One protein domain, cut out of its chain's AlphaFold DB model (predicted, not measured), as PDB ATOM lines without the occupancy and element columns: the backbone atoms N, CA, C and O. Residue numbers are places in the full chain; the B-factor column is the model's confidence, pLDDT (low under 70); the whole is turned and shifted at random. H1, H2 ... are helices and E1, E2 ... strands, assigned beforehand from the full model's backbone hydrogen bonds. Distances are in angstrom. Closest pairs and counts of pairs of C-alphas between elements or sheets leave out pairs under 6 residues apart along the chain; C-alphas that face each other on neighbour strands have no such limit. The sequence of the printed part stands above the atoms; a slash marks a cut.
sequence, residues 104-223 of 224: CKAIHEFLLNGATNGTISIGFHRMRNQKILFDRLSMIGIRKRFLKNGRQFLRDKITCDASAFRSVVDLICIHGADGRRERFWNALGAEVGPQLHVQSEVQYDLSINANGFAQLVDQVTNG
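AT A GLANCE: This is residues 104 to 223 of the 224 residues of an uncharacterized protein of Phycisphaerales bacterium (UniProt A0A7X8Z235). What shape does the model show? A small twisted sheet of four strands has H1 and H6, side by side and running opposite ways, over one face and the short H5 packed on the other. H3 packs on the sheet chiefly at E1, and with H2, off the sheet, it makes one end of the long axis, while H6 and the hairpin of E2 and E3 lie toward the other. What is it made of? The printed part has 120 residues with six named helices and four named strands, along the chain H1 E1 H2 H3 H4 E2 E3 H5 E4 H6; the sheet E1 E4 E2 E3 is mixed, and the class is mixed, helices and strands. The whole is compact, with a radius of gyration of the C-alphas of 13.9 A and spans of 42 by 28 by 24 A, only just elongated.

HOW THE PARTS SIT: How are the strands paired? E1, residues 121 to 124, is antiparallel to E4, residues 202 to 205, with N 123 and O 203 within hydrogen-bond range at 2.8 A. E4 is parallel to E2, residues 172 to 178, with N 175 and O 204 at 2.8 A. E2 forms an antiparallel hairpin with E3, residues 181 to 186, with N 185 and O 174 at 2.8 A. What is on the sheet? There are three layers, helices on both faces of a sheet: H1, residues 104 to 116, H3, residues 150 to 160, and H6, residues 210 to 222, on one face, and H5, residues 194 to 199, on the other. H6 lies over E2 and E3 at a height over the sheet of 11.7 A, and the closest C-alphas of E2 and H6 are those of Gly 176 and Ala 210, 5.0 A apart. H5 has a height of 8.4 A, and its closest C-alpha pair with E2 is Cys 173 and His 197, 5.5 A. How do the helices meet? H1 touches H6 with residues 106 to 110 alone, at a shallow tilt of 17 degrees, opposite ways, the closest C-alphas being those of Ile 107 and Leu 216, 7.5 A apart. H1 touches H3 at a steep tilt of 59 degrees, closest at the C-alphas of Leu 112 and Thr 159, 5.7 A. H4, residues 162 to 167, and H2, residues 131 to 139, are not on the sheet and only just touch, with 3 pairs of C-alphas within 8 A, the closest being Leu 137 and Ala 164 at 6.2 A. Are the helices' backbones complete? In H1, H2, H3, H4, H5 and H6 every O i to N i+4 pair is within hydrogen-bond range.

IN THESE COORDINATES: Where do the first and last elements lie? H1 begins at C-alpha 104, (6.951, 32.010, 98.297), and H6 ends at C-alpha 222, (-5.904, 28.857, 94.661). Which elements are longest? From first to last C-alpha, E2 measures 18.9 A, H1 18.0 A, H6 17.6 A, E3 16.7 A and H3 15.3 A.

THE WHOLE: How far does it reach? The two C-alphas farthest apart, those of Lys 148 and Gly 223, are 43.8 A apart. Is it continuous and confident? The printed part has no cut and no long link. Its mean pLDDT is 77.3, and 34 residues are under 70, among them residues 135 to 148.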
ATOM      1  N   CYS A 104       5.506  32.140  98.118       74.62
ATOM      2  CA  CYS A 104       6.951  32.010  98.297       74.62
ATOM      3  C   CYS A 104       7.332  31.820  99.771       74.62
ATOM      4  O   CYS A 104       8.136  30.948 100.089       74.62
ATOM      5  N   LYS A 105       6.721  32.592 100.682       78.44
ATOM      6  CA  LYS A 105       6.949  32.452 102.126       78.44
ATOM      7  C   LYS A 105       6.528  31.070 102.635       78.44
ATOM      8  O   LYS A 105       7.316  30.403 103.294       78.44
ATOM      9  N   ALA A 106       5.311  30.638 102.320       83.31
ATOM     10  CA  ALA A 106       4.778  29.364 102.795       83.31
ATOM     11  C   ALA A 106       5.557  28.162 102.227       83.31
ATOM     12  O   ALA A 106       5.882  27.222 102.952       83.31
ATOM     13  N   ILE A 107       5.923  28.224 100.943       87.75
ATOM     14  CA  ILE A 107       6.790  27.239 100.287       87.75
ATOM     15  C   ILE A 107       8.160  27.205 100.966       87.75
ATOM     16  O   ILE A 107       8.651  26.125 101.286       87.75
ATOM     17  N   HIS A 108       8.768  28.363 101.235       89.00
ATOM     18  CA  HIS A 108      10.057  28.428 101.923       89.00
ATOM     19  C   HIS A 108       9.999  27.783 103.312       89.00
ATOM     20  O   HIS A 108      10.856  26.963 103.634       89.00
ATOM     21  N   GLU A 109       8.965  28.080 104.102       92.44
ATOM     22  CA  GLU A 109       8.749  27.482 105.427       92.44
ATOM     23  C   GLU A 109       8.581  25.955 105.352       92.44
ATOM     24  O   GLU A 109       9.193  25.222 106.133       92.44
ATOM     25  N   PHE A 110       7.815  25.451 104.379       93.62
ATOM     26  CA  PHE A 110       7.661  24.012 104.151       93.62
ATOM     27  C   PHE A 110       8.995  23.339 103.807       93.62
ATOM     28  O   PHE A 110       9.350  22.316 104.399       93.62
ATOM     29  N   LEU A 111       9.753  23.927 102.878       92.88
ATOM     30  CA  LEU A 111      11.050  23.406 102.451       92.88
ATOM     31  C   LEU A 111      12.073  23.436 103.592       92.88
ATOM     32  O   LEU A 111      12.801  22.462 103.778       92.88
ATOM     33  N   LEU A 112      12.106  24.511 104.385       93.56
ATOM     34  CA  LEU A 112      12.966  24.639 105.563       93.56
ATOM     35  C   LEU A 112      12.648  23.560 106.604       93.56
ATOM     36  O   LEU A 112      13.561  22.890 107.095       93.56
ATOM     37  N   ASN A 113      11.366  23.356 106.915       93.19
ATOM     38  CA  ASN A 113      10.933  22.341 107.872       93.19
ATOM     39  C   ASN A 113      11.294  20.930 107.397       93.19
ATOM     40  O   ASN A 113      11.858  20.144 108.158       93.19
ATOM     41  N   GLY A 114      11.025  20.607 106.130       90.88
ATOM     42  CA  GLY A 114      11.364  19.292 105.592       90.88
ATOM     43  C   GLY A 114      12.872  19.060 105.471       90.88
ATOM     44  O   GLY A 114      13.342  17.958 105.749       90.88
ATOM     45  N   ALA A 115      13.657  20.089 105.144       90.12
ATOM     46  CA  ALA A 115      15.115  19.992 105.127       90.12
ATOM     47  C   ALA A 115      15.689  19.776 106.537       90.12
ATOM     48  O   ALA A 115      16.566  18.935 106.726       90.12
ATOM     49  N   THR A 116      15.155  20.486 107.535       89.25
ATOM     50  CA  THR A 116      15.557  20.352 108.947       89.25
ATOM     51  C   THR A 116      15.230  18.962 109.496       89.25
ATOM     52  O   THR A 116      16.034  18.376 110.216       89.25
ATOM     53  N   ASN A 117      14.085  18.399 109.099       89.25
ATOM     54  CA  ASN A 117      13.637  17.068 109.513       89.25
ATOM     55  C   ASN A 117      14.213  15.925 108.653       89.25
ATOM     56  O   ASN A 117      13.888  14.763 108.886       89.25
ATOM     57  N   GLY A 118      15.039  16.232 107.647       87.06
ATOM     58  CA  GLY A 118      15.646  15.241 106.757       87.06
ATOM     59  C   GLY A 118      14.679  14.562 105.778       87.06
ATOM     60  O   GLY A 118      15.035  13.544 105.191       87.06
ATOM     61  N   THR A 119      13.471  15.103 105.587       88.19
ATOM     62  CA  THR A 119      12.456  14.570 104.659       88.19
ATOM     63  C   THR A 119      12.511  15.202 103.269       88.19
ATOM     64  O   THR A 119      11.907  14.674 102.337       88.19
ATOM     65  N   ILE A 120      13.240  16.313 103.123       91.44
ATOM     66  CA  ILE A 120      13.491  17.002 101.853       91.44
ATOM     67  C   ILE A 120      14.995  17.098 101.643       91.44
ATOM     68  O   ILE A 120      15.726  17.566 102.518       91.44
ATOM     69  N   SER A 121      15.461  16.682 100.467       89.56
ATOM     70  CA  SER A 121      16.871  16.818 100.104       89.56
ATOM     71  C   SER A 121      17.098  18.055  99.237       89.56
ATOM     72  O   SER A 121      16.234  18.442  98.453       89.56
ATOM     73  N   ILE A 122      18.261  18.690  99.399       89.50
ATOM     74  CA  ILE A 122      18.632  19.902  98.660       89.50
ATOM     75  C   ILE A 122      19.898  19.616  97.869       89.50
ATOM     76  O   ILE A 122      20.967  19.355  98.432       89.50
ATOM     77  N   GLY A 123      19.756  19.662  96.553       86.38
ATOM     78  CA  GLY A 123      20.810  19.484  95.579       86.38
ATOM     79  C   GLY A 123      21.182  20.789  94.887       86.38
ATOM     80  O   GLY A 123      20.417  21.749  94.825       86.38
ATOM     81  N   PHE A 124      22.381  20.784  94.315       83.19
ATOM     82  CA  PHE A 124      22.787  21.759  93.311       83.19
ATOM     83  C   PHE A 124      23.067  21.021  92.019       83.19
ATOM     84  O   PHE A 124      23.603  19.904  92.052       83.19
ATOM     85  N   HIS A 125      22.780  21.663  90.893       72.06
ATOM     86  CA  HIS A 125      23.038  21.064  89.597       72.06
ATOM     87  C   HIS A 125      24.529  20.702  89.460       72.06
ATOM     88  O   HIS A 125      25.414  21.560  89.451       72.06
ATOM     89  N   ARG A 126      24.830  19.398  89.375       60.06
ATOM     90  CA  ARG A 126      26.199  18.860  89.529       60.06
ATOM     91  C   ARG A 126      27.189  19.377  88.481       60.06
ATOM     92  O   ARG A 126      28.380  19.451  88.773       60.06
ATOM     93  N   MET A 127      26.685  19.738  87.300       53.16
ATOM     94  CA  MET A 127      27.469  20.139  86.123       53.16
ATOM     95  C   MET A 127      27.672  21.657  85.987       53.16
ATOM     96  O   MET A 127      28.301  22.087  85.025       53.16
ATOM     97  N   ARG A 128      27.125  22.486  86.891       62.69
ATOM     98  CA  ARG A 128      27.166  23.949  86.742       62.69
ATOM     99  C   ARG A 128      28.040  24.633  87.784       62.69
ATOM    100  O   ARG A 128      28.128  24.226  88.944       62.69
ATOM    101  N   ASN A 129      28.716  25.689  87.334       69.50
ATOM    102  CA  ASN A 129      29.429  26.602  88.211       69.50
ATOM    103  C   ASN A 129      28.400  27.434  88.987       69.50
ATOM    104  O   ASN A 129      27.600  28.144  88.391       69.50
ATOM    105  N   GLN A 130      28.483  27.407  90.315       75.12
ATOM    106  CA  GLN A 130      27.564  28.101  91.224       75.12
ATOM    107  C   GLN A 130      27.769  29.625  91.269       75.12
ATOM    108  O   GLN A 130      27.275  30.289  92.177       75.12
ATOM    109  N   LYS A 131      28.515  30.188  90.312       73.44
ATOM    110  CA  LYS A 131      28.797  31.619  90.203       73.44
ATOM    111  C   LYS A 131      27.516  32.455  90.237       73.44
ATOM    112  O   LYS A 131      27.463  33.404  91.002       73.44
ATOM    113  N   ILE A 132      26.477  32.050  89.504       70.06
ATOM    114  CA  ILE A 132      25.197  32.776  89.457       70.06
ATOM    115  C   ILE A 132      24.574  32.890  90.858       70.06
ATOM    116  O   ILE A 132      24.156  33.973  91.256       70.06
ATOM    117  N   LEU A 133      24.577  31.802  91.638       72.19
ATOM    118  CA  LEU A 133      24.073  31.814  93.015       72.19
ATOM    119  C   LEU A 133      24.911  32.728  93.918       72.19
ATOM    120  O   LEU A 133      24.360  33.485  94.710       72.19
ATOM    121  N   PHE A 134      26.241  32.690  93.799       70.75
ATOM    122  CA  PHE A 134      27.112  33.573  94.580       70.75
ATOM    123  C   PHE A 134      26.950  35.048  94.213       70.75
ATOM    124  O   PHE A 134      26.949  35.887  95.115       70.75
ATOM    125  N   ASP A 135      26.802  35.359  92.926       66.19
ATOM    126  CA  ASP A 135      26.600  36.720  92.437       66.19
ATOM    127  C   ASP A 135      25.263  37.263  92.973       66.19
ATOM    128  O   ASP A 135      25.253  38.318  93.605       66.19
ATOM    129  N   ARG A 136      24.166  36.491  92.865       61.47
ATOM    130  CA  ARG A 136      22.842  36.846  93.419       61.47
ATOM    131  C   ARG A 136      22.872  37.089  94.928       61.47
ATOM    132  O   ARG A 136      22.377  38.108  95.396       61.47
ATOM    133  N   LEU A 137      23.493  36.192  95.692       62.50
ATOM    134  CA  LEU A 137      23.604  36.355  97.144       62.50
ATOM    135  C   LEU A 137      24.477  37.557  97.526       62.50
ATOM    136  O   LEU A 137      24.182  38.251  98.496       62.50
ATOM    137  N   SER A 138      25.529  37.842  96.757       59.59
ATOM    138  CA  SER A 138      26.397  38.994  97.014       59.59
ATOM    139  C   SER A 138      25.686  40.323  96.768       59.59
ATOM    140  O   SER A 138      25.999  41.286  97.470       59.59
ATOM    141  N   MET A 139      24.735  40.366  95.824       52.38
ATOM    142  CA  MET A 139      23.897  41.544  95.577       52.38
ATOM    143  C   MET A 139      23.070  41.927  96.805       52.38
ATOM    144  O   MET A 139      22.933  43.112  97.045       52.38
ATOM    145  N   ILE A 140      22.622  40.953  97.609       53.94
ATOM    146  CA  ILE A 140      21.875  41.186  98.861       53.94
ATOM    147  C   ILE A 140      22.760  41.191 100.119       53.94
ATOM    148  O   ILE A 140      22.334  40.844 101.222       53.94
ATOM    149  N   GLY A 141      24.055  41.476  99.954       53.06
ATOM    150  CA  GLY A 141      25.019  41.541 101.056       53.06
ATOM    151  C   GLY A 141      25.449  40.188 101.646       53.06
ATOM    152  O   GLY A 141      26.297  40.148 102.545       53.06
ATOM    153  N   ILE A 142      24.951  39.056 101.136       62.47
ATOM    154  CA  ILE A 142      25.321  37.713 101.599       62.47
ATOM    155  C   ILE A 142      26.597  37.260 100.888       62.47
ATOM    156  O   ILE A 142      26.596  36.615  99.840       62.47
ATOM    157  N   ARG A 143      27.736  37.575 101.504       68.81
ATOM    158  CA  ARG A 143      29.051  37.198 100.981       68.81
ATOM    159  C   ARG A 143      29.484  35.828 101.485       68.81
ATOM    160  O   ARG A 143      29.312  35.486 102.659       68.81
ATOM    161  N   LYS A 144      30.129  35.065 100.601       65.50
ATOM    162  CA  LYS A 144      30.818  33.821 100.955       65.50
ATOM    163  C   LYS A 144      31.870  34.128 102.029       65.50
ATOM    164  O   LYS A 144      32.886  34.755 101.743       65.50
ATOM    165  N   ARG A 145      31.642  33.687 103.270       58.84
ATOM    166  CA  ARG A 145      32.706  33.654 104.291       58.84
ATOM    167  C   ARG A 145      33.777  32.651 103.850       58.84
ATOM    168  O   ARG A 145      33.485  31.806 103.006       58.84
ATOM    169  N   PHE A 146      34.987  32.714 104.411       54.62
ATOM    170  CA  PHE A 146      36.111  31.791 104.143       54.62
ATOM    171  C   PHE A 146      35.825  30.329 104.570       54.62
ATOM    172  O   PHE A 146      36.587  29.701 105.299       54.62
ATOM    173  N   LEU A 147      34.696  29.767 104.154       56.25
ATOM    174  CA  LEU A 147      34.291  28.398 104.400       56.25
ATOM    175  C   LEU A 147      34.953  27.512 103.350       56.25
ATOM    176  O   LEU A 147      34.826  27.746 102.144       56.25
ATOM    177  N   LYS A 148      35.616  26.451 103.821       57.47
ATOM    178  CA  LYS A 148      36.244  25.423 102.976       57.47
ATOM    179  C   LYS A 148      35.245  24.729 102.036       57.47
ATOM    180  O   LYS A 148      35.665  24.149 101.042       57.47
ATOM    181  N   ASN A 149      33.937  24.809 102.311       73.38
ATOM    182  CA  ASN A 149      32.893  24.161 101.520       73.38
ATOM    183  C   ASN A 149      31.814  25.158 101.053       73.38
ATOM    184  O   ASN A 149      30.846  25.438 101.760       73.38
ATOM    185  N   GLY A 150      31.977  25.694  99.838       75.31
ATOM    186  CA  GLY A 150      31.041  26.663  99.250       75.31
ATOM    187  C   GLY A 150      29.632  26.110  99.010       75.31
ATOM    188  O   GLY A 150      28.667  26.852  99.152       75.31
ATOM    189  N   ARG A 151      29.500  24.808  98.719       78.94
ATOM    190  CA  ARG A 151      28.192  24.161  98.517       78.94
ATOM    191  C   ARG A 151      27.395  24.081  99.812       78.94
ATOM    192  O   ARG A 151      26.199  24.341  99.805       78.94
ATOM    193  N   GLN A 152      28.068  23.759 100.917       80.50
ATOM    194  CA  GLN A 152      27.447  23.767 102.241       80.50
ATOM    195  C   GLN A 152      26.930  25.167 102.579       80.50
ATOM    196  O   GLN A 152      25.758  25.311 102.895       80.50
ATOM    197  N   PHE A 153      27.773  26.191 102.410       83.88
ATOM    198  CA  PHE A 153      27.380  27.581 102.643       83.88
ATOM    199  C   PHE A 153      26.142  27.989 101.838       83.88
ATOM    200  O   PHE A 153      25.216  28.558 102.406       83.88
ATOM    201  N   LEU A 154      26.119  27.697 100.532       84.50
ATOM    202  CA  LEU A 154      24.977  28.023  99.678       84.50
ATOM    203  C   LEU A 154      23.708  27.324 100.150       84.50
ATOM    204  O   LEU A 154      22.665  27.961 100.220       84.50
ATOM    205  N   ARG A 155      23.800  26.037 100.498       85.06
ATOM    206  CA  ARG A 155      22.645  25.265 100.966       85.06
ATOM    207  C   ARG A 155      22.110  25.862 102.252       85.06
ATOM    208  O   ARG A 155      20.928  26.172 102.311       85.06
ATOM    209  N   ASP A 156      22.973  26.077 103.237       85.50
ATOM    210  CA  ASP A 156      22.568  26.610 104.535       85.50
ATOM    211  C   ASP A 156      21.951  28.003 104.377       85.50
ATOM    212  O   ASP A 156      20.930  28.305 104.986       85.50
ATOM    213  N   LYS A 157      22.526  28.846 103.509       85.06
ATOM    214  CA  LYS A 157      21.984  30.178 103.242       85.06
ATOM    215  C   LYS A 157      20.644  30.140 102.529       85.06
ATOM    216  O   LYS A 157      19.688  30.680 103.061       85.06
ATOM    217  N   ILE A 158      20.550  29.485 101.380       84.50
ATOM    218  CA  ILE A 158      19.309  29.442 100.594       84.50
ATOM    219  C   ILE A 158      18.180  28.763 101.385       84.50
ATOM    220  O   ILE A 158      17.028  29.151 101.259       84.50
ATOM    221  N   THR A 159      18.500  27.796 102.247       87.19
ATOM    222  CA  THR A 159      17.493  27.095 103.056       87.19
ATOM    223  C   THR A 159      17.051  27.908 104.266       87.19
ATOM    224  O   THR A 159      15.857  28.009 104.514       87.19
ATOM    225  N   CYS A 160      17.981  28.488 105.029       86.81
ATOM    226  CA  CYS A 160      17.660  29.089 106.329       86.81
ATOM    227  C   CYS A 160      17.372  30.594 106.269       86.81
ATOM    228  O   CYS A 160      16.834  31.148 107.224       86.81
ATOM    229  N   ASP A 161      17.755  31.278 105.193       78.62
ATOM    230  CA  ASP A 161      17.626  32.728 105.059       78.62
ATOM    231  C   ASP A 161      16.549  33.061 104.020       78.62
ATOM    232  O   ASP A 161      16.714  32.819 102.824       78.62
ATOM    233  N   ALA A 162      15.428  33.623 104.478       73.25
ATOM    234  CA  ALA A 162      14.295  33.955 103.613       73.25
ATOM    235  C   ALA A 162      14.651  34.988 102.537       73.25
ATOM    236  O   ALA A 162      14.076  34.982 101.449       73.25
ATOM    237  N   SER A 163      15.598  35.887 102.804       64.31
ATOM    238  CA  SER A 163      16.064  36.843 101.798       64.31
ATOM    239  C   SER A 163      16.951  36.155 100.763       64.31
ATOM    240  O   SER A 163      16.780  36.397  99.568       64.31
ATOM    241  N   ALA A 164      17.805  35.218 101.190       69.19
ATOM    242  CA  ALA A 164      18.574  34.376 100.275       69.19
ATOM    243  C   ALA A 164      17.667  33.534  99.368       69.19
ATOM    244  O   ALA A 164      17.839  33.575  98.153       69.19
ATOM    245  N   PHE A 165      16.684  32.829  99.936       77.00
ATOM    246  CA  PHE A 165      15.725  32.009  99.188       77.00
ATOM    247  C   PHE A 165      15.001  32.822  98.110       77.00
ATOM    248  O   PHE A 165      15.001  32.464  96.933       77.00
ATOM    249  N   ARG A 166      14.447  33.972  98.504       67.69
ATOM    250  CA  ARG A 166      13.713  34.871  97.609       67.69
ATOM    251  C   ARG A 166      14.584  35.438  96.482       67.69
ATOM    252  O   ARG A 166      14.095  35.606  95.373       67.69
ATOM    253  N   SER A 167      15.871  35.683  96.735       60.16
ATOM    254  CA  SER A 167      16.808  36.211  95.727       60.16
ATOM    255  C   SER A 167      17.190  35.220  94.617       60.16
ATOM    256  O   SER A 167      17.803  35.625  93.629       60.16
ATOM    257  N   VAL A 168      16.857  33.934  94.785       68.12
ATOM    258  CA  VAL A 168      17.177  32.853  93.835       68.12
ATOM    259  C   VAL A 168      15.941  32.038  93.437       68.12
ATOM    260  O   VAL A 168      16.073  30.910  92.968       68.12
ATOM    261  N   VAL A 169      14.737  32.584  93.639       66.38
ATOM    262  CA  VAL A 169      13.452  31.901  93.401       66.38
ATOM    263  C   VAL A 169      13.268  31.469  91.932       66.38
ATOM    264  O   VAL A 169      12.695  30.408  91.688       66.38
ATOM    265  N   ASP A 170      13.849  32.203  90.971       63.81
ATOM    266  CA  ASP A 170      13.937  31.856  89.537       63.81
ATOM    267  C   ASP A 170      14.841  30.653  89.253       63.81
ATOM    268  O   ASP A 170      14.726  30.004  88.214       63.81
ATOM    269  N   LEU A 171      15.775  30.372  90.159       73.38
ATOM    270  CA  LEU A 171      16.812  29.355  89.996       73.38
ATOM    271  C   LEU A 171      16.484  28.060  90.745       73.38
ATOM    272  O   LEU A 171      17.319  27.148  90.769       73.38
ATOM    273  N   ILE A 172      15.308  27.992  91.374       80.00
ATOM    274  CA  ILE A 172      14.846  26.857  92.165       80.00
ATOM    275  C   ILE A 172      13.869  26.008  91.353       80.00
ATOM    276  O   ILE A 172      12.845  26.486  90.865       80.00
ATOM    277  N   CYS A 173      14.137  24.704  91.331       87.19
ATOM    278  CA  CYS A 173      13.155  23.693  90.980       87.19
ATOM    279  C   CYS A 173      12.861  22.810  92.190       87.19
ATOM    280  O   CYS A 173      13.762  22.390  92.918       87.19
ATOM    281  N   ILE A 174      11.582  22.521  92.382       91.00
ATOM    282  CA  ILE A 174      11.078  21.599  93.384       91.00
ATOM    283  C   ILE A 174      10.567  20.375  92.630       91.00
ATOM    284  O   ILE A 174       9.678  20.482  91.791       91.00
ATOM    285  N   HIS A 175      11.164  19.226  92.896       91.06
ATOM    286  CA  HIS A 175      10.862  17.949  92.273       91.06
ATOM    287  C   HIS A 175      10.179  17.035  93.289       91.06
ATOM    288  O   HIS A 175      10.606  16.943  94.439       91.06
ATOM    289  N   GLY A 176       9.139  16.327  92.865       87.81
ATOM    290  CA  GLY A 176       8.512  15.287  93.669       87.81
ATOM    291  C   GLY A 176       7.802  14.252  92.808       87.81
ATOM    292  O   GLY A 176       7.526  14.478  91.630       87.81
ATOM    293  N   ALA A 177       7.479  13.114  93.419       78.25
ATOM    294  CA  ALA A 177       6.663  12.075  92.806       78.25
ATOM    295  C   ALA A 177       5.263  12.089  93.427       78.25
ATOM    296  O   ALA A 177       5.113  11.869  94.625       78.25
ATOM    297  N   ASP A 178       4.247  12.331  92.605       69.00
ATOM    298  CA  ASP A 178       2.836  12.264  92.986       69.00
ATOM    299  C   ASP A 178       2.232  11.003  92.348       69.00
ATOM    300  O   ASP A 178       2.027  10.904  91.130       69.00
ATOM    301  N   GLY A 179       2.074   9.956  93.161       71.00
ATOM    302  CA  GLY A 179       1.701   8.624  92.691       71.00
ATOM    303  C   GLY A 179       2.754   8.011  91.757       71.00
ATOM    304  O   GLY A 179       3.827   7.608  92.196       71.00
ATOM    305  N   ARG A 180       2.428   7.886  90.460       69.44
ATOM    306  CA  ARG A 180       3.324   7.327  89.418       69.44
ATOM    307  C   ARG A 180       3.919   8.388  88.490       69.44
ATOM    308  O   ARG A 180       4.532   8.030  87.486       69.44
ATOM    309  N   ARG A 181       3.693   9.673  88.769       80.25
ATOM    310  CA  ARG A 181       4.088  10.767  87.885       80.25
ATOM    311  C   ARG A 181       5.053  11.702  88.600       80.25
ATOM    312  O   ARG A 181       4.756  12.204  89.680       80.25
ATOM    313  N   GLU A 182       6.192  11.946  87.966       85.75
ATOM    314  CA  GLU A 182       7.091  13.023  88.370       85.75
ATOM    315  C   GLU A 182       6.431  14.370  88.090       85.75
ATOM    316  O   GLU A 182       5.862  14.599  87.014       85.75
ATOM    317  N   ARG A 183       6.509  15.257  89.076       88.56
ATOM    318  CA  ARG A 183       6.007  16.622  89.005       88.56
ATOM    319  C   ARG A 183       7.121  17.579  89.393       88.56
ATOM    320  O   ARG A 183       7.979  17.278  90.226       88.56
ATOM    321  N   PHE A 184       7.095  18.736  88.748       87.69
ATOM    322  CA  PHE A 184       8.077  19.788  88.935       87.69
ATOM    323  C   PHE A 184       7.333  21.085  89.205       87.69
ATOM    324  O   PHE A 184       6.400  21.428  88.482       87.69
ATOM    325  N   TRP A 185       7.777  21.821  90.211       86.81
ATOM    326  CA  TRP A 185       7.251  23.133  90.553       86.81
ATOM    327  C   TRP A 185       8.383  24.154  90.591       86.81
ATOM    328  O   TRP A 185       9.539  23.819  90.872       86.81
ATOM    329  N   ASN A 186       8.052  25.412  90.313       80.88
ATOM    330  CA  ASN A 186       8.917  26.526  90.683       80.88
ATOM    331  C   ASN A 186       8.711  26.891  92.167       80.88
ATOM    332  O   ASN A 186       7.790  26.405  92.828       80.88
ATOM    333  N   ALA A 187       9.534  27.792  92.698       74.88
ATOM    334  CA  ALA A 187       9.422  28.233  94.091       74.88
ATOM    335  C   ALA A 187       8.248  29.206  94.375       74.88
ATOM    336  O   ALA A 187       8.147  29.742  95.479       74.88
ATOM    337  N   LEU A 188       7.345  29.396  93.406       75.69
ATOM    338  CA  LEU A 188       6.056  30.083  93.560       75.69
ATOM    339  C   LEU A 188       4.858  29.114  93.500       75.69
ATOM    340  O   LEU A 188       3.718  29.553  93.605       75.69
ATOM    341  N   GLY A 189       5.100  27.809  93.335       75.50
ATOM    342  CA  GLY A 189       4.059  26.778  93.315       75.50
ATOM    343  C   GLY A 189       3.451  26.504  91.938       75.50
ATOM    344  O   GLY A 189       2.621  25.613  91.809       75.50
ATOM    345  N   ALA A 190       3.878  27.197  90.880       78.62
ATOM    346  CA  ALA A 190       3.419  26.868  89.534       78.62
ATOM    347  C   ALA A 190       4.050  25.551  89.066       78.62
ATOM    348  O   ALA A 190       5.271  25.377  89.148       78.62
ATOM    349  N   GLU A 191       3.224  24.639  88.551       81.88
ATOM    350  CA  GLU A 191       3.707  23.415  87.914       81.88
ATOM    351  C   GLU A 191       4.408  23.755  86.593       81.88
ATOM    352  O   GLU A 191       3.927  24.549  85.781       81.88
ATOM    353  N   VAL A 192       5.577  23.159  86.392       79.25
ATOM    354  CA  VAL A 192       6.474  23.430  85.270       79.25
ATOM    355  C   VAL A 192       6.907  22.133  84.600       79.25
ATOM    356  O   VAL A 192       6.778  21.035  85.137       79.25
ATOM    357  N   GLY A 193       7.437  22.254  83.385       77.06
ATOM    358  CA  GLY A 193       8.015  21.114  82.683       77.06
ATOM    359  C   GLY A 193       9.385  20.694  83.245       77.06
ATOM    360  O   GLY A 193      10.084  21.508  83.858       77.06
ATOM    361  N   PRO A 194       9.847  19.470  82.926       77.56
ATOM    362  CA  PRO A 194      11.159  18.949  83.341       77.56
ATOM    363  C   PRO A 194      12.344  19.783  82.820       77.56
ATOM    364  O   PRO A 194      13.463  19.677  83.315       77.56
ATOM    365  N   GLN A 195      12.118  20.648  81.830       70.12
ATOM    366  CA  GLN A 195      13.126  21.573  81.312       70.12
ATOM    367  C   GLN A 195      13.633  22.539  82.392       70.12
ATOM    368  O   GLN A 195      14.831  22.821  82.423       70.12
ATOM    369  N   LEU A 196      12.769  22.987  83.316       64.56
ATOM    370  CA  LEU A 196      13.196  23.857  84.415       64.56
ATOM    371  C   LEU A 196      14.108  23.106  85.392       64.56
ATOM    372  O   LEU A 196      15.088  23.672  85.863       64.56
ATOM    373  N   HIS A 197      13.859  21.817  85.634       68.50
ATOM    374  CA  HIS A 197      14.713  20.981  86.482       68.50
ATOM    375  C   HIS A 197      16.155  20.888  85.953       68.50
ATOM    376  O   HIS A 197      17.108  20.947  86.729       68.50
ATOM    377  N   VAL A 198      16.323  20.815  84.627       67.06
ATOM    378  CA  VAL A 198      17.639  20.808  83.956       67.06
ATOM    379  C   VAL A 198      18.314  22.187  83.990       67.06
ATOM    380  O   VAL A 198      19.540  22.293  83.941       67.06
ATOM    381  N   GLN A 199      17.526  23.260  84.041       69.00
ATOM    382  CA  GLN A 199      18.026  24.635  83.991       69.00
ATOM    383  C   GLN A 199      18.258  25.265  85.367       69.00
ATOM    384  O   GLN A 199      19.015  26.233  85.444       69.00
ATOM    385  N   SER A 200      17.641  24.726  86.416       70.50
ATOM    386  CA  SER A 200      17.705  25.255  87.778       70.50
ATOM    387  C   SER A 200      19.054  24.993  88.431       70.50
ATOM    388  O   SER A 200      19.658  23.935  88.257       70.50
ATOM    389  N   GLU A 201      19.518  25.957  89.220       77.25
ATOM    390  CA  GLU A 201      20.778  25.854  89.960       77.25
ATOM    391  C   GLU A 201      20.583  25.159  91.315       77.25
ATOM    392  O   GLU A 201      21.506  24.511  91.821       77.25
ATOM    393  N   VAL A 202      19.375  25.264  91.879       84.25
ATOM    394  CA  VAL A 202      18.966  24.671  93.156       84.25
ATOM    395  C   VAL A 202      17.827  23.688  92.910       84.25
ATOM    396  O   VAL A 202      16.867  23.996  92.204       84.25
ATOM    397  N   GLN A 203      17.930  22.503  93.504       89.94
ATOM    398  CA  GLN A 203      16.942  21.438  93.370       89.94
ATOM    399  C   GLN A 203      16.493  20.982  94.755       89.94
ATOM    400  O   GLN A 203      17.327  20.593  95.572       89.94
ATOM    401  N   TYR A 204      15.190  21.014  95.013       91.19
ATOM    402  CA  TYR A 204      14.582  20.390  96.186       91.19
ATOM    403  C   TYR A 204      13.931  19.078  95.767       91.19
ATOM    404  O   TYR A 204      13.165  19.066  94.811       91.19
ATOM    405  N   ASP A 205      14.220  17.992  96.475       91.25
ATOM    406  CA  ASP A 205      13.598  16.689  96.245       91.25
ATOM    407  C   ASP A 205      12.636  16.357  97.386       91.25
ATOM    408  O   ASP A 205      13.038  16.267  98.551       91.25
ATOM    409  N   LEU A 206      11.367  16.185  97.020       90.31
ATOM    410  CA  LEU A 206      10.229  15.922  97.887       90.31
ATOM    411  C   LEU A 206       9.752  14.468  97.819       90.31
ATOM    412  O   LEU A 206       8.589  14.213  98.117       90.31
ATOM    413  N   SER A 207      10.574  13.508  97.399       75.62
ATOM    414  CA  SER A 207      10.130  12.127  97.126       75.62
ATOM    415  C   SER A 207       9.383  11.420  98.278       75.62
ATOM    416  O   SER A 207       8.674  10.453  98.022       75.62
ATOM    417  N   ILE A 208       9.451  11.924  99.516       73.06
ATOM    418  CA  ILE A 208       8.678  11.426 100.672       73.06
ATOM    419  C   ILE A 208       7.435  12.296 100.989       73.06
ATOM    420  O   ILE A 208       6.515  11.833 101.657       73.06
ATOM    421  N   ASN A 209       7.369  13.547 100.515       81.62
ATOM    422  CA  ASN A 209       6.378  14.546 100.944       81.62
ATOM    423  C   ASN A 209       5.740  15.360  99.793       81.62
ATOM    424  O   ASN A 209       5.281  16.486  99.991       81.62
ATOM    425  N   ALA A 210       5.704  14.808  98.579       84.69
ATOM    426  CA  ALA A 210       5.149  15.489  97.407       84.69
ATOM    427  C   ALA A 210       3.653  15.824  97.560       84.69
ATOM    428  O   ALA A 210       3.229  16.910  97.177       84.69
ATOM    429  N   ASN A 211       2.865  14.942  98.189       85.62
ATOM    430  CA  ASN A 211       1.434  15.178  98.423       85.62
ATOM    431  C   ASN A 211       1.191  16.366  99.364       85.62
ATOM    432  O   ASN A 211       0.312  17.185  99.106       85.62
ATOM    433  N   GLY A 212       1.980  16.478 100.440       87.69
ATOM    434  CA  GLY A 212       1.890  17.606 101.369       87.69
ATOM    435  C   GLY A 212       2.264  18.925 100.696       87.69
ATOM    436  O   GLY A 212       1.640  19.952 100.948       87.69
ATOM    437  N   PHE A 213       3.231  18.889  99.778       90.00
ATOM    438  CA  PHE A 213       3.593  20.057  98.983       90.00
ATOM    439  C   PHE A 213       2.511  20.446  97.971       90.00
ATOM    440  O   PHE A 213       2.200  21.624  97.845       90.00
ATOM    441  N   ALA A 214       1.893  19.479  97.288       87.50
ATOM    442  CA  ALA A 214       0.787  19.753  96.372       87.50
ATOM    443  C   ALA A 214      -0.402  20.410  97.098       87.50
ATOM    444  O   ALA A 214      -0.924  21.415  96.626       87.50
ATOM    445  N   GLN A 215      -0.759  19.911  98.289       89.00
ATOM    446  CA  GLN A 215      -1.796  20.519  99.133       89.00
ATOM    447  C   GLN A 215      -1.444  21.952  99.547       89.00
ATOM    448  O   GLN A 215      -2.301  22.831  99.504       89.00
ATOM    449  N   LEU A 216      -0.185  22.196  99.927       90.56
ATOM    450  CA  LEU A 216       0.290  23.539 100.249       90.56
ATOM    451  C   LEU A 216       0.146  24.479  99.051       90.56
ATOM    452  O   LEU A 216      -0.355  25.588  99.209       90.56
ATOM    453  N   VAL A 217       0.591  24.042  97.870       86.69
ATOM    454  CA  VAL A 217       0.490  24.820  96.632       86.69
ATOM    455  C   VAL A 217      -0.964  25.196  96.371       86.69
ATOM    456  O   VAL A 217      -1.247  26.381  96.229       86.69
ATOM    457  N   ASP A 218      -1.891  24.237  96.417       85.56
ATOM    458  CA  ASP A 218      -3.315  24.503  96.194       85.56
ATOM    459  C   ASP A 218      -3.876  25.557  97.165       85.56
ATOM    460  O   ASP A 218      -4.597  26.464  96.740       85.56
ATOM    461  N   GLN A 219      -3.490  25.510  98.442       85.00
ATOM    462  CA  GLN A 219      -3.899  26.505  99.441       85.00
ATOM    463  C   GLN A 219      -3.364  27.908  99.112       85.00
ATOM    464  O   GLN A 219      -4.095  28.896  99.185       85.00
ATOM    465  N   VAL A 220      -2.090  28.023  98.723       76.94
ATOM    466  CA  VAL A 220      -1.436  29.336  98.559       76.94
ATOM    467  C   VAL A 220      -1.623  29.956  97.173       76.94
ATOM    468  O   VAL A 220      -1.574  31.182  97.049       76.94
ATOM    469  N   THR A 221      -1.882  29.154  96.137       68.00
ATOM    470  CA  THR A 221      -2.129  29.643  94.769       68.00
ATOM    471  C   THR A 221      -3.606  29.700  94.394       68.00
ATOM    472  O   THR A 221      -3.970  30.529  93.565       68.00
ATOM    473  N   ASN A 222      -4.472  28.876  94.994       66.31
ATOM    474  CA  ASN A 222      -5.904  28.857  94.661       66.31
ATOM    475  C   ASN A 222      -6.807  29.357  95.801       66.31
ATOM    476  O   ASN A 222      -7.991  29.585  95.564       66.31
ATOM    477  N   GLY A 223      -6.260  29.598  97.000       52.78
ATOM    478  CA  GLY A 223      -6.991  30.215  98.111       52.78
ATOM    479  C   GLY A 223      -8.095  29.339  98.707       52.78
ATOM    480  O   GLY A 223      -9.098  29.883  99.168       52.78
TER     481      GLY A 223